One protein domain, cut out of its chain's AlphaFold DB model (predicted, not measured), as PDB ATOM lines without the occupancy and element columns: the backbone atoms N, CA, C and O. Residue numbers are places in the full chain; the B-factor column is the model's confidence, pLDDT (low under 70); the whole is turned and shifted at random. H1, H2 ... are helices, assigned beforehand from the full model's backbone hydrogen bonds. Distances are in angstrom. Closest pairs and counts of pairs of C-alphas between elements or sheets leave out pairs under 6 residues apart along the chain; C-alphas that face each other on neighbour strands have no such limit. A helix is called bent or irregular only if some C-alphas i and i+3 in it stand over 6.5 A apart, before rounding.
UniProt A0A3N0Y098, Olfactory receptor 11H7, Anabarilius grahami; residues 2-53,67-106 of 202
ATOM      1  N   ALA A   2     453.305 304.977 436.889       81.12
ATOM      2  CA  ALA A   2     452.268 305.139 435.847       81.12
ATOM      3  C   ALA A   2     452.804 304.994 434.404       81.12
ATOM      4  O   ALA A   2     452.264 304.219 433.618       81.12
ATOM      5  N   ILE A   3     453.926 305.653 434.087       86.75
ATOM      6  CA  ILE A   3     454.599 305.546 432.776       86.75
ATOM      7  C   ILE A   3     455.041 304.107 432.481       86.75
ATOM      8  O   ILE A   3     454.828 303.603 431.385       86.75
ATOM      9  N   GLU A   4     455.628 303.424 433.459       86.50
ATOM     10  CA  GLU A   4     456.068 302.032 433.326       86.50
ATOM     11  C   GLU A   4     454.892 301.101 432.997       86.50
ATOM     12  O   GLU A   4     454.998 300.268 432.099       86.50
ATOM     13  N   ARG A   5     453.744 301.284 433.666       82.31
ATOM     14  CA  ARG A   5     452.520 300.520 433.380       82.31
ATOM     15  C   ARG A   5     451.953 300.839 432.002       82.31
ATOM     16  O   ARG A   5     451.534 299.924 431.297       82.31
ATOM     17  N   TYR A   6     451.997 302.106 431.594       84.81
ATOM     18  CA  TYR A   6     451.669 302.502 430.229       84.81
ATOM     19  C   TYR A   6     452.557 301.788 429.203       84.81
ATOM     20  O   TYR A   6     452.032 301.207 428.257       84.81
ATOM     21  N   ILE A   7     453.877 301.756 429.402       86.31
ATOM     22  CA  ILE A   7     454.802 301.064 428.494       86.31
ATOM     23  C   ILE A   7     454.510 299.560 428.474       86.31
ATOM     24  O   ILE A   7     454.420 298.981 427.396       86.31
ATOM     25  N   ALA A   8     454.302 298.934 429.636       84.44
ATOM     26  CA  ALA A   8     454.021 297.502 429.729       84.44
ATOM     27  C   ALA A   8     452.753 297.093 428.956       84.44
ATOM     28  O   ALA A   8     452.744 296.060 428.293       84.44
ATOM     29  N   ILE A   9     451.693 297.907 429.017       81.69
ATOM     30  CA  ILE A   9     450.400 297.598 428.386       81.69
ATOM     31  C   ILE A   9     450.366 298.044 426.921       81.69
ATOM     32  O   ILE A   9     449.919 297.301 426.053       81.69
ATOM     33  N   CYS A  10     450.817 299.262 426.620       82.25
ATOM     34  CA  CYS A  10     450.691 299.844 425.283       82.25
ATOM     35  C   CYS A  10     451.873 299.524 424.357       82.25
ATOM     36  O   CYS A  10     451.753 299.709 423.144       82.25
ATOM     37  N   LYS A  11     453.020 299.100 424.902       84.69
ATOM     38  CA  LYS A  11     454.261 298.805 424.162       84.69
ATOM     39  C   LYS A  11     454.986 297.565 424.735       84.69
ATOM     40  O   LYS A  11     456.180 297.650 425.029       84.69
ATOM     41  N   PRO A  12     454.319 296.399 424.850       82.31
ATOM     42  CA  PRO A  12     454.866 295.224 425.540       82.31
ATOM     43  C   PRO A  12     456.213 294.745 424.972       82.31
ATOM     44  O   PRO A  12     457.128 294.471 425.743       82.31
ATOM     45  N   LEU A  13     456.387 294.741 423.642       85.81
ATOM     46  CA  LEU A  13     457.636 294.317 422.981       85.81
ATOM     47  C   LEU A  13     458.856 295.177 423.349       85.81
ATOM     48  O   LEU A  13     459.976 294.684 423.382       85.81
ATOM     49  N   HIS A  14     458.641 296.457 423.656       86.00
ATOM     50  CA  HIS A  14     459.720 297.380 424.011       86.00
ATOM     51  C   HIS A  14     459.904 297.505 425.528       86.00
ATOM     52  O   HIS A  14     460.844 298.157 425.982       86.00
ATOM     53  N   HIS A  15     459.025 296.898 426.333       86.88
ATOM     54  CA  HIS A  15     459.040 297.061 427.783       86.88
ATOM     55  C   HIS A  15     460.374 296.619 428.390       86.88
ATOM     56  O   HIS A  15     460.971 297.377 429.146       86.88
ATOM     57  N   HIS A  16     460.897 295.458 427.989       83.75
ATOM     58  CA  HIS A  16     462.170 294.941 428.500       83.75
ATOM     59  C   HIS A  16     463.383 295.802 428.097       83.75
ATOM     60  O   HIS A  16     464.354 295.906 428.841       83.75
ATOM     61  N   GLN A  17     463.331 296.460 426.936       86.44
ATOM     62  CA  GLN A  17     464.413 297.329 426.458       86.44
ATOM     63  C   GLN A  17     464.388 298.714 427.123       86.44
ATOM     64  O   GLN A  17     465.435 299.316 427.367       86.44
ATOM     65  N   ILE A  18     463.193 299.234 427.413       85.62
ATOM     66  CA  ILE A  18     463.009 300.577 427.972       85.62
ATOM     67  C   ILE A  18     463.080 300.555 429.505       85.62
ATOM     68  O   ILE A  18     463.764 301.391 430.097       85.62
ATOM     69  N   CYS A  19     462.404 299.605 430.152       88.38
ATOM     70  CA  CYS A  19     462.296 299.488 431.607       88.38
ATOM     71  C   CYS A  19     463.401 298.588 432.180       88.38
ATOM     72  O   CYS A  19     463.133 297.574 432.818       88.38
ATOM     73  N   THR A  20     464.658 298.966 431.948       92.31
ATOM     74  CA  THR A  20     465.818 298.269 432.520       92.31
ATOM     75  C   THR A  20     466.163 298.802 433.908       92.31
ATOM     76  O   THR A  20     465.963 299.980 434.201       92.31
ATOM     77  N   VAL A  21     466.760 297.954 434.751       91.06
ATOM     78  CA  VAL A  21     467.173 298.304 436.124       91.06
ATOM     79  C   VAL A  21     468.047 299.564 436.153       91.06
ATOM     80  O   VAL A  21     467.771 300.495 436.905       91.06
ATOM     81  N   ARG A  22     469.055 299.644 435.271       93.00
ATOM     82  CA  ARG A  22     469.952 300.807 435.172       93.00
ATOM     83  C   ARG A  22     469.192 302.100 434.862       93.00
ATOM     84  O   ARG A  22     469.434 303.115 435.506       93.00
ATOM     85  N   ARG A  23     468.269 302.073 433.893       91.25
ATOM     86  CA  ARG A  23     467.460 303.250 433.534       91.25
ATOM     87  C   ARG A  23     466.512 303.642 434.661       91.25
ATOM     88  O   ARG A  23     466.362 304.830 434.925       91.25
ATOM     89  N   THR A  24     465.926 302.667 435.352       90.81
ATOM     90  CA  THR A  24     465.071 302.916 436.518       90.81
ATOM     91  C   THR A  24     465.838 303.631 437.625       90.81
ATOM     92  O   THR A  24     465.336 304.630 438.131       90.81
ATOM     93  N   TYR A  25     467.065 303.207 437.946       93.31
ATOM     94  CA  TYR A  25     467.894 303.907 438.934       93.31
ATOM     95  C   TYR A  25     468.223 305.340 438.518       93.31
ATOM     96  O   TYR A  25     468.086 306.248 439.328       93.31
ATOM     97  N   ILE A  26     468.579 305.568 437.249       94.44
ATOM     98  CA  ILE A  26     468.827 306.926 436.739       94.44
ATOM     99  C   ILE A  26     467.573 307.797 436.894       94.44
ATOM    100  O   ILE A  26     467.653 308.907 437.411       94.44
ATOM    101  N   LEU A  27     466.404 307.289 436.494       92.38
ATOM    102  CA  LEU A  27     465.140 308.012 436.634       92.38
ATOM    103  C   LEU A  27     464.794 308.288 438.100       92.38
ATOM    104  O   LEU A  27     464.319 309.375 438.407       92.38
ATOM    105  N   MET A  28     465.049 307.341 439.006       92.25
ATOM    106  CA  MET A  28     464.881 307.558 440.442       92.25
ATOM    107  C   MET A  28     465.783 308.693 440.925       92.25
ATOM    108  O   MET A  28     465.275 309.625 441.542       92.25
ATOM    109  N   SER A  29     467.075 308.679 440.590       94.31
ATOM    110  CA  SER A  29     468.003 309.751 440.963       94.31
ATOM    111  C   SER A  29     467.566 311.116 440.427       94.31
ATOM    112  O   SER A  29     467.631 312.104 441.151       94.31
ATOM    113  N   LEU A  30     467.055 311.177 439.193       95.00
ATOM    114  CA  LEU A  30     466.511 312.412 438.621       95.00
ATOM    115  C   LEU A  30     465.264 312.897 439.372       95.00
ATOM    116  O   LEU A  30     465.159 314.082 439.668       95.00
ATOM    117  N   ILE A  31     464.338 311.994 439.713       92.06
ATOM    118  CA  ILE A  31     463.141 312.331 440.500       92.06
ATOM    119  C   ILE A  31     463.538 312.881 441.872       92.06
ATOM    120  O   ILE A  31     462.966 313.876 442.309       92.06
ATOM    121  N   TRP A  32     464.528 312.273 442.528       94.50
ATOM    122  CA  TRP A  32     465.071 312.774 443.790       94.50
ATOM    123  C   TRP A  32     465.700 314.158 443.628       94.50
ATOM    124  O   TRP A  32     465.387 315.055 444.405       94.50
ATOM    125  N   GLY A  33     466.518 314.357 442.591       95.06
ATOM    126  CA  GLY A  33     467.125 315.652 442.293       95.06
ATOM    127  C   GLY A  33     466.080 316.752 442.102       95.06
ATOM    128  O   GLY A  33     466.174 317.804 442.725       95.06
ATOM    129  N   VAL A  34     465.033 316.481 441.316       93.88
ATOM    130  CA  VAL A  34     463.909 317.412 441.128       93.88
ATOM    131  C   VAL A  34     463.144 317.627 442.438       93.88
ATOM    132  O   VAL A  34     462.821 318.757 442.781       93.88
ATOM    133  N   GLY A  35     462.901 316.568 443.212       91.25
ATOM    134  CA  GLY A  35     462.175 316.638 444.483       91.25
ATOM    135  C   GLY A  35     462.852 317.495 445.557       91.25
ATOM    136  O   GLY A  35     462.170 318.011 446.437       91.25
ATOM    137  N   VAL A  36     464.170 317.686 445.474       94.19
ATOM    138  CA  VAL A  36     464.944 318.516 446.410       94.19
ATOM    139  C   VAL A  36     464.848 320.015 446.077       94.19
ATOM    140  O   VAL A  36     465.039 320.849 446.964       94.19
ATOM    141  N   ILE A  37     464.488 320.381 444.839       93.38
ATOM    142  CA  ILE A  37     464.460 321.776 444.367       93.38
ATOM    143  C   ILE A  37     463.589 322.693 445.243       93.38
ATOM    144  O   ILE A  37     464.096 323.744 445.631       93.38
ATOM    145  N   PRO A  38     462.331 322.353 445.602       89.50
ATOM    146  CA  PRO A  38     461.503 323.249 446.410       89.50
ATOM    147  C   PRO A  38     462.114 323.528 447.788       89.50
ATOM    148  O   PRO A  38     462.153 324.674 448.220       89.50
ATOM    149  N   GLY A  39     462.669 322.498 448.437       88.19
ATOM    150  CA  GLY A  39     463.315 322.638 449.743       88.19
ATOM    151  C   GLY A  39     464.597 323.470 449.681       88.19
ATOM    152  O   GLY A  39     464.823 324.316 450.543       88.19
ATOM    153  N   LEU A  40     465.418 323.289 448.641       91.38
ATOM    154  CA  LEU A  40     466.592 324.139 448.422       91.38
ATOM    155  C   LEU A  40     466.201 325.589 448.140       91.38
ATOM    156  O   LEU A  40     466.818 326.498 448.688       91.38
ATOM    157  N   ALA A  41     465.174 325.810 447.319       90.69
ATOM    158  CA  ALA A  41     464.676 327.147 447.036       90.69
ATOM    159  C   ALA A  41     464.180 327.833 448.318       90.69
ATOM    160  O   ALA A  41     464.472 329.007 448.532       90.69
ATOM    161  N   ASP A  42     463.492 327.110 449.209       87.88
ATOM    162  CA  ASP A  42     463.081 327.639 450.514       87.88
ATOM    163  C   ASP A  42     464.288 327.975 451.402       87.88
ATOM    164  O   ASP A  42     464.314 329.035 452.020       87.88
ATOM    165  N   LEU A  43     465.324 327.134 451.445       87.25
ATOM    166  CA  LEU A  43     466.535 327.424 452.223       87.25
ATOM    167  C   LEU A  43     467.298 328.651 451.700       87.25
ATOM    168  O   LEU A  43     467.746 329.487 452.489       87.25
ATOM    169  N   ILE A  44     467.424 328.776 450.378       89.25
ATOM    170  CA  ILE A  44     468.067 329.926 449.733       89.25
ATOM    171  C   ILE A  44     467.274 331.197 450.039       89.25
ATOM    172  O   ILE A  44     467.845 332.188 450.488       89.25
ATOM    173  N   LEU A  45     465.953 331.160 449.855       88.56
ATOM    174  CA  LEU A  45     465.098 332.318 450.084       88.56
ATOM    175  C   LEU A  45     465.085 332.742 451.558       88.56
ATOM    176  O   LEU A  45     465.170 333.933 451.853       88.56
ATOM    177  N   LEU A  46     465.065 331.777 452.481       86.44
ATOM    178  CA  LEU A  46     465.174 332.038 453.914       86.44
ATOM    179  C   LEU A  46     466.488 332.760 454.247       86.44
ATOM    180  O   LEU A  46     466.469 333.735 454.993       86.44
ATOM    181  N   SER A  47     467.602 332.325 453.651       84.31
ATOM    182  CA  SER A  47     468.934 332.912 453.869       84.31
ATOM    183  C   SER A  47     469.068 334.337 453.318       84.31
ATOM    184  O   SER A  47     469.878 335.112 453.818       84.31
ATOM    185  N   ILE A  48     468.285 334.689 452.292       85.81
ATOM    186  CA  ILE A  48     468.257 336.039 451.704       85.81
ATOM    187  C   ILE A  48     467.351 336.971 452.518       85.81
ATOM    188  O   ILE A  48     467.685 338.131 452.742       85.81
ATOM    189  N   VAL A  49     466.179 336.481 452.932       84.75
ATOM    190  CA  VAL A  49     465.126 337.309 453.544       84.75
ATOM    191  C   VAL A  49     465.334 337.503 455.046       84.75
ATOM    192  O   VAL A  49     464.847 338.484 455.612       84.75
ATOM    193  N   ARG A  50     466.008 336.570 455.723       78.88
ATOM    194  CA  ARG A  50     466.177 336.594 457.177       78.88
ATOM    195  C   ARG A  50     467.651 336.656 457.573       78.88
ATOM    196  O   ARG A  50     468.486 336.035 456.921       78.88
ATOM    197  N   PRO A  51     467.979 337.341 458.683       77.31
ATOM    198  CA  PRO A  51     469.322 337.286 459.235       77.31
ATOM    199  C   PRO A  51     469.639 335.868 459.733       77.31
ATOM    200  O   PRO A  51     468.778 335.178 460.286       77.31
ATOM    201  N   LEU A  52     470.907 335.461 459.599       71.94
ATOM    202  CA  LEU A  52     471.411 334.148 460.034       71.94
ATOM    203  C   LEU A  52     471.174 333.864 461.532       71.94
ATOM    204  O   LEU A  52     471.187 332.710 461.950       71.94
ATOM    205  N   SER A  53     470.898 334.897 462.334       71.50
ATOM    206  CA  SER A  53     470.553 334.786 463.755       71.50
ATOM    207  C   SER A  53     469.245 334.034 464.038       71.50
ATOM    208  O   SER A  53     469.024 333.607 465.170       71.50
ATOM    209  N   TYR A  67     458.747 330.533 457.233       75.06
ATOM    210  CA  TYR A  67     458.401 330.859 455.845       75.06
ATOM    211  C   TYR A  67     457.284 331.907 455.755       75.06
ATOM    212  O   TYR A  67     456.359 331.793 454.957       75.06
ATOM    213  N   SER A  68     457.355 332.948 456.588       74.19
ATOM    214  CA  SER A  68     456.298 333.968 456.699       74.19
ATOM    215  C   SER A  68     456.345 335.054 455.611       74.19
ATOM    216  O   SER A  68     455.562 336.000 455.651       74.19
ATOM    217  N   SER A  69     457.320 334.996 454.700       82.50
ATOM    218  CA  SER A  69     457.537 336.032 453.685       82.50
ATOM    219  C   SER A  69     456.573 335.874 452.503       82.50
ATOM    220  O   SER A  69     456.356 334.738 452.068       82.50
ATOM    221  N   PRO A  70     456.074 336.971 451.896       85.62
ATOM    222  CA  PRO A  70     455.277 336.896 450.667       85.62
ATOM    223  C   PRO A  70     456.004 336.152 449.536       85.62
ATOM    224  O   PRO A  70     455.368 335.460 448.743       85.62
ATOM    225  N   TYR A  71     457.340 336.217 449.492       87.50
ATOM    226  CA  TYR A  71     458.136 335.476 448.512       87.50
ATOM    227  C   TYR A  71     458.023 333.951 448.694       87.50
ATOM    228  O   TYR A  71     457.873 333.237 447.703       87.50
ATOM    229  N   HIS A  72     458.020 333.450 449.938       86.75
ATOM    230  CA  HIS A  72     457.843 332.016 450.215       86.75
ATOM    231  C   HIS A  72     456.450 331.545 449.813       86.75
ATOM    232  O   HIS A  72     456.291 330.456 449.263       86.75
ATOM    233  N   GLU A  73     455.433 332.375 450.040       84.75
ATOM    234  CA  GLU A  73     454.074 332.041 449.640       84.75
ATOM    235  C   GLU A  73     453.937 331.933 448.114       84.75
ATOM    236  O   GLU A  73     453.365 330.958 447.616       84.75
ATOM    237  N   VAL A  74     454.474 332.900 447.363       89.06
ATOM    238  CA  VAL A  74     454.451 332.869 445.892       89.06
ATOM    239  C   VAL A  74     455.226 331.663 445.364       89.06
ATOM    240  O   VAL A  74     454.703 330.924 444.528       89.06
ATOM    241  N   GLN A  75     456.426 331.415 445.892       88.56
ATOM    242  CA  GLN A  75     457.253 330.267 445.525       88.56
ATOM    243  C   GLN A  75     456.537 328.939 445.786       88.56
ATOM    244  O   GLN A  75     456.439 328.106 444.884       88.56
ATOM    245  N   SER A  76     456.000 328.744 446.993       85.12
ATOM    246  CA  SER A  76     455.299 327.518 447.377       85.12
ATOM    247  C   SER A  76     454.075 327.275 446.492       85.12
ATOM    248  O   SER A  76     453.900 326.178 445.962       85.12
ATOM    249  N   ARG A  77     453.263 328.315 446.241       86.56
ATOM    250  CA  ARG A  77     452.102 328.230 445.340       86.56
ATOM    251  C   ARG A  77     452.519 327.864 443.915       86.56
ATOM    252  O   ARG A  77     451.908 326.976 443.322       86.56
ATOM    253  N   PHE A  78     453.549 328.520 443.380       90.12
ATOM    254  CA  PHE A  78     454.044 328.267 442.029       90.12
ATOM    255  C   PHE A  78     454.587 326.841 441.883       90.12
ATOM    256  O   PHE A  78     454.163 326.116 440.986       90.12
ATOM    257  N   MET A  79     455.460 326.407 442.796       89.62
ATOM    258  CA  MET A  79     456.046 325.065 442.763       89.62
ATOM    259  C   MET A  79     454.979 323.987 442.956       89.62
ATOM    260  O   MET A  79     454.921 323.041 442.174       89.62
ATOM    261  N   ASN A  80     454.075 324.147 443.927       85.88
ATOM    262  CA  ASN A  80     452.975 323.205 444.131       85.88
ATOM    263  C   ASN A  80     452.071 323.116 442.890       85.88
ATOM    264  O   ASN A  80     451.734 322.017 442.450       85.88
ATOM    265  N   GLY A  81     451.729 324.259 442.286       88.50
ATOM    266  CA  GLY A  81     450.935 324.322 441.059       88.50
ATOM    267  C   GLY A  81     451.622 323.649 439.872       88.50
ATOM    268  O   GLY A  81     451.008 322.817 439.204       88.50
ATOM    269  N   LEU A  82     452.901 323.948 439.634       91.06
ATOM    270  CA  LEU A  82     453.690 323.372 438.546       91.06
ATOM    271  C   LEU A  82     453.820 321.850 438.689       91.06
ATOM    272  O   LEU A  82     453.497 321.114 437.756       91.06
ATOM    273  N   TYR A  83     454.241 321.371 439.861       88.50
ATOM    274  CA  TYR A  83     454.452 319.945 440.116       88.50
ATOM    275  C   TYR A  83     453.133 319.182 440.030       88.50
ATOM    276  O   TYR A  83     453.058 318.169 439.333       88.50
ATOM    277  N   SER A  84     452.077 319.697 440.670       85.25
ATOM    278  CA  SER A  84     450.743 319.101 440.597       85.25
ATOM    279  C   SER A  84     450.250 319.028 439.152       85.25
ATOM    280  O   SER A  84     449.760 317.985 438.733       85.25
ATOM    281  N   SER A  85     450.421 320.092 438.361       89.50
ATOM    282  CA  SER A  85     449.959 320.139 436.966       89.50
ATOM    283  C   SER A  85     450.699 319.141 436.077       89.50
ATOM    284  O   SER A  85     450.064 318.368 435.359       89.50
ATOM    285  N   VAL A  86     452.034 319.106 436.152       89.75
ATOM    286  CA  VAL A  86     452.857 318.167 435.371       89.75
ATOM    287  C   VAL A  86     452.496 316.726 435.714       89.75
ATOM    288  O   VAL A  86     452.272 315.908 434.818       89.75
ATOM    289  N   VAL A  87     452.390 316.419 437.009       86.62
ATOM    290  CA  VAL A  87     451.981 315.096 437.479       86.62
ATOM    291  C   VAL A  87     450.585 314.770 436.946       86.62
ATOM    292  O   VAL A  87     450.413 313.737 436.306       86.62
ATOM    293  N   TRP A  88     449.606 315.662 437.096       84.44
ATOM    294  CA  TRP A  88     448.229 315.435 436.647       84.44
ATOM    295  C   TRP A  88     448.127 315.156 435.139       84.44
ATOM    296  O   TRP A  88     447.480 314.189 434.734       84.44
ATOM    297  N   VAL A  89     448.837 315.921 434.303       89.12
ATOM    298  CA  VAL A  89     448.861 315.723 432.843       89.12
ATOM    299  C   VAL A  89     449.434 314.354 432.468       89.12
ATOM    300  O   VAL A  89     448.806 313.613 431.708       89.12
ATOM    301  N   ILE A  90     450.595 313.980 433.022       88.12
ATOM    302  CA  ILE A  90     451.233 312.677 432.754       88.12
ATOM    303  C   ILE A  90     450.285 311.534 433.125       88.12
ATOM    304  O   ILE A  90     450.178 310.527 432.420       88.12
ATOM    305  N   LEU A  91     449.583 311.684 434.240       82.06
ATOM    306  CA  LEU A  91     448.689 310.672 434.768       82.06
ATOM    307  C   LEU A  91     447.435 310.481 433.932       82.06
ATOM    308  O   LEU A  91     447.151 309.356 433.522       82.06
ATOM    309  N   VAL A  92     446.716 311.563 433.642       84.19
ATOM    310  CA  VAL A  92     445.520 311.508 432.797       84.19
ATOM    311  C   VAL A  92     445.886 310.939 431.430       84.19
ATOM    312  O   VAL A  92     445.229 310.016 430.951       84.19
ATOM    313  N   PHE A  93     446.994 311.400 430.841       88.12
ATOM    314  CA  PHE A  93     447.476 310.880 429.567       88.12
ATOM    315  C   PHE A  93     447.761 309.373 429.621       88.12
ATOM    316  O   PHE A  93     447.207 308.605 428.829       88.12
ATOM    317  N   THR A  94     448.604 308.921 430.556       85.62
ATOM    318  CA  THR A  94     448.979 307.500 430.660       85.62
ATOM    319  C   THR A  94     447.770 306.610 430.929       85.62
ATOM    320  O   THR A  94     447.641 305.554 430.306       85.62
ATOM    321  N   TYR A  95     446.842 307.048 431.780       80.44
ATOM    322  CA  TYR A  95     445.642 306.294 432.120       80.44
ATOM    323  C   TYR A  95     444.655 306.198 430.953       80.44
ATOM    324  O   TYR A  95     444.205 305.099 430.624       80.44
ATOM    325  N   CYS A  96     444.384 307.308 430.257       84.31
ATOM    326  CA  CYS A  96     443.558 307.309 429.048       84.31
ATOM    327  C   CYS A  96     444.105 306.329 428.005       84.31
ATOM    328  O   CYS A  96     443.365 305.513 427.454       84.31
ATOM    329  N   ARG A  97     445.423 306.344 427.771       86.06
ATOM    330  CA  ARG A  97     446.076 305.435 426.820       86.06
ATOM    331  C   ARG A  97     445.959 303.969 427.238       86.06
ATOM    332  O   ARG A  97     445.655 303.123 426.399       86.06
ATOM    333  N   VAL A  98     446.160 303.680 428.522       82.88
ATOM    334  CA  VAL A  98     446.026 302.331 429.082       82.88
ATOM    335  C   VAL A  98     444.587 301.822 428.973       82.88
ATOM    336  O   VAL A  98     444.384 300.687 428.545       82.88
ATOM    337  N   LEU A  99     443.586 302.651 429.282       80.19
ATOM    338  CA  LEU A  99     442.175 302.290 429.129       80.19
ATOM    339  C   LEU A  99     441.806 302.003 427.674       80.19
ATOM    340  O   LEU A  99     441.122 301.018 427.402       80.19
ATOM    341  N   ILE A 100     442.269 302.830 426.734       83.31
ATOM    342  CA  ILE A 100     442.038 302.611 425.301       83.31
ATOM    343  C   ILE A 100     442.672 301.288 424.858       83.31
ATOM    344  O   ILE A 100     442.022 300.497 424.177       83.31
ATOM    345  N   ALA A 101     443.917 301.019 425.260       81.88
ATOM    346  CA  ALA A 101     444.600 299.773 424.926       81.88
ATOM    347  C   ALA A 101     443.886 298.549 425.524       81.88
ATOM    348  O   ALA A 101     443.663 297.568 424.820       81.88
ATOM    349  N   ALA A 102     443.448 298.637 426.782       76.00
ATOM    350  CA  ALA A 102     442.688 297.579 427.439       76.00
ATOM    351  C   ALA A 102     441.351 297.308 426.734       76.00
ATOM    352  O   ALA A 102     441.009 296.152 426.514       76.00
ATOM    353  N   ARG A 103     440.623 298.357 426.319       76.12
ATOM    354  CA  ARG A 103     439.369 298.234 425.551       76.12
ATOM    355  C   ARG A 103     439.560 297.607 424.171       76.12
ATOM    356  O   ARG A 103     438.649 296.969 423.673       76.12
ATOM    357  N   ARG A 104     440.721 297.783 423.539       77.38
ATOM    358  CA  ARG A 104     441.021 297.150 422.242       77.38
ATOM    359  C   ARG A 104     441.372 295.667 422.374       77.38
ATOM    360  O   ARG A 104     441.163 294.916 421.432       77.38
ATOM    361  N   ALA A 105     441.884 295.250 423.529       70.19
ATOM    362  CA  ALA A 105     442.301 293.875 423.796       70.19
ATOM    363  C   ALA A 105     441.172 292.965 424.332       70.19
ATOM    364  O   ALA A 105     441.416 291.794 424.615       70.19
ATOM    365  N   THR A 106     439.940 293.464 424.496       60.94
ATOM    366  CA  THR A 106     438.821 292.746 425.147       60.94
ATOM    367  C   THR A 106     438.160 291.643 424.311       60.94
ATOM    368  O   THR A 106     437.031 291.258 424.606       60.94
TER     369      THR A 106
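Overview. This is residues 2 to 53 and 67 to 106 of the 202 residues of the protein "Olfactory receptor 11H7" of Anabarilius grahami (UniProt A0A3N0Y098). One long, straight helix, H4, makes one side of a narrow open frame, and H1, H2 and the bent helix H3 arch over it. H1 packs beside H4 toward its last residues, the arm H3b packs beside H4 toward its first residues, and between these H3a stands away from H4 across a gap. The printed part has 92 residues with four named helices, in the order H1, H2, H3, H4, and no named strand; the class is all helix. The whole is extended, a rod spanning 63 by 28 by 10 A, with a radius of gyration of the C-alphas of 19.1 A.

Arrangement. H1, residues 2 to 10, and H4, residues 70 to 104, touch, with the C-alphas of Tyr 6 and Thr 94 closest at 5.7 A. They run the same way at a shallow tilt of 17 degrees, and H4 touches H1 with residues 90 to 102 alone. H2, residues 12 to 18, and H1 only just touch, only at the corner, with 3 pairs of C-alphas within 8 A; the closest are those of Ala 8 and His 15, 5.4 A apart. H2 is irregular, with C-alphas 13 and 16 at 7.2 A. H3, residues 21 to 49, was assigned as one helix by its hydrogen bonds but is bent: C-alphas 35 and 38 are 6.9 A apart, and its arms H3a, residues 21 to 35, and H3b, residues 38 to 49, stand at a shallow tilt of 28 degrees. H2 and H3a meet only through their link. H3a and H4 are apart. H3b and H4 touch, opposite ways at a shallow tilt of 11 degrees, with the C-alphas of Pro 38 and Met 79 closest at 6.8 A. Every O i to N i+4 pair is within hydrogen-bond range in H1, H3a, H3b and H4; in H2 it is 1 of 3, beside 3 of 4 O i to N i+3 pairs.

Along the chain. H1 begins at C-alpha 2, (452.268, 305.139, 435.847). H3a measures 20.8 A from first to last C-alpha and H3b 16.2 A. H4 measures 50.9 A, from C-alpha 70 at (455.277, 336.896, 450.667) to C-alpha 104 at (441.021, 297.150, 422.242).

Size, cuts and confidence. The C-alphas of Ser 53 and Thr 106, the two farthest apart, are 65.3 A apart. Residues 54 to 66 are not printed, and C-alphas 53 and 67 are 15.0 A apart across the cut. The links H1 to H2 and H2 to H3 are tight. The mean pLDDT of the printed part is 85.9, and residue 106 is under 70.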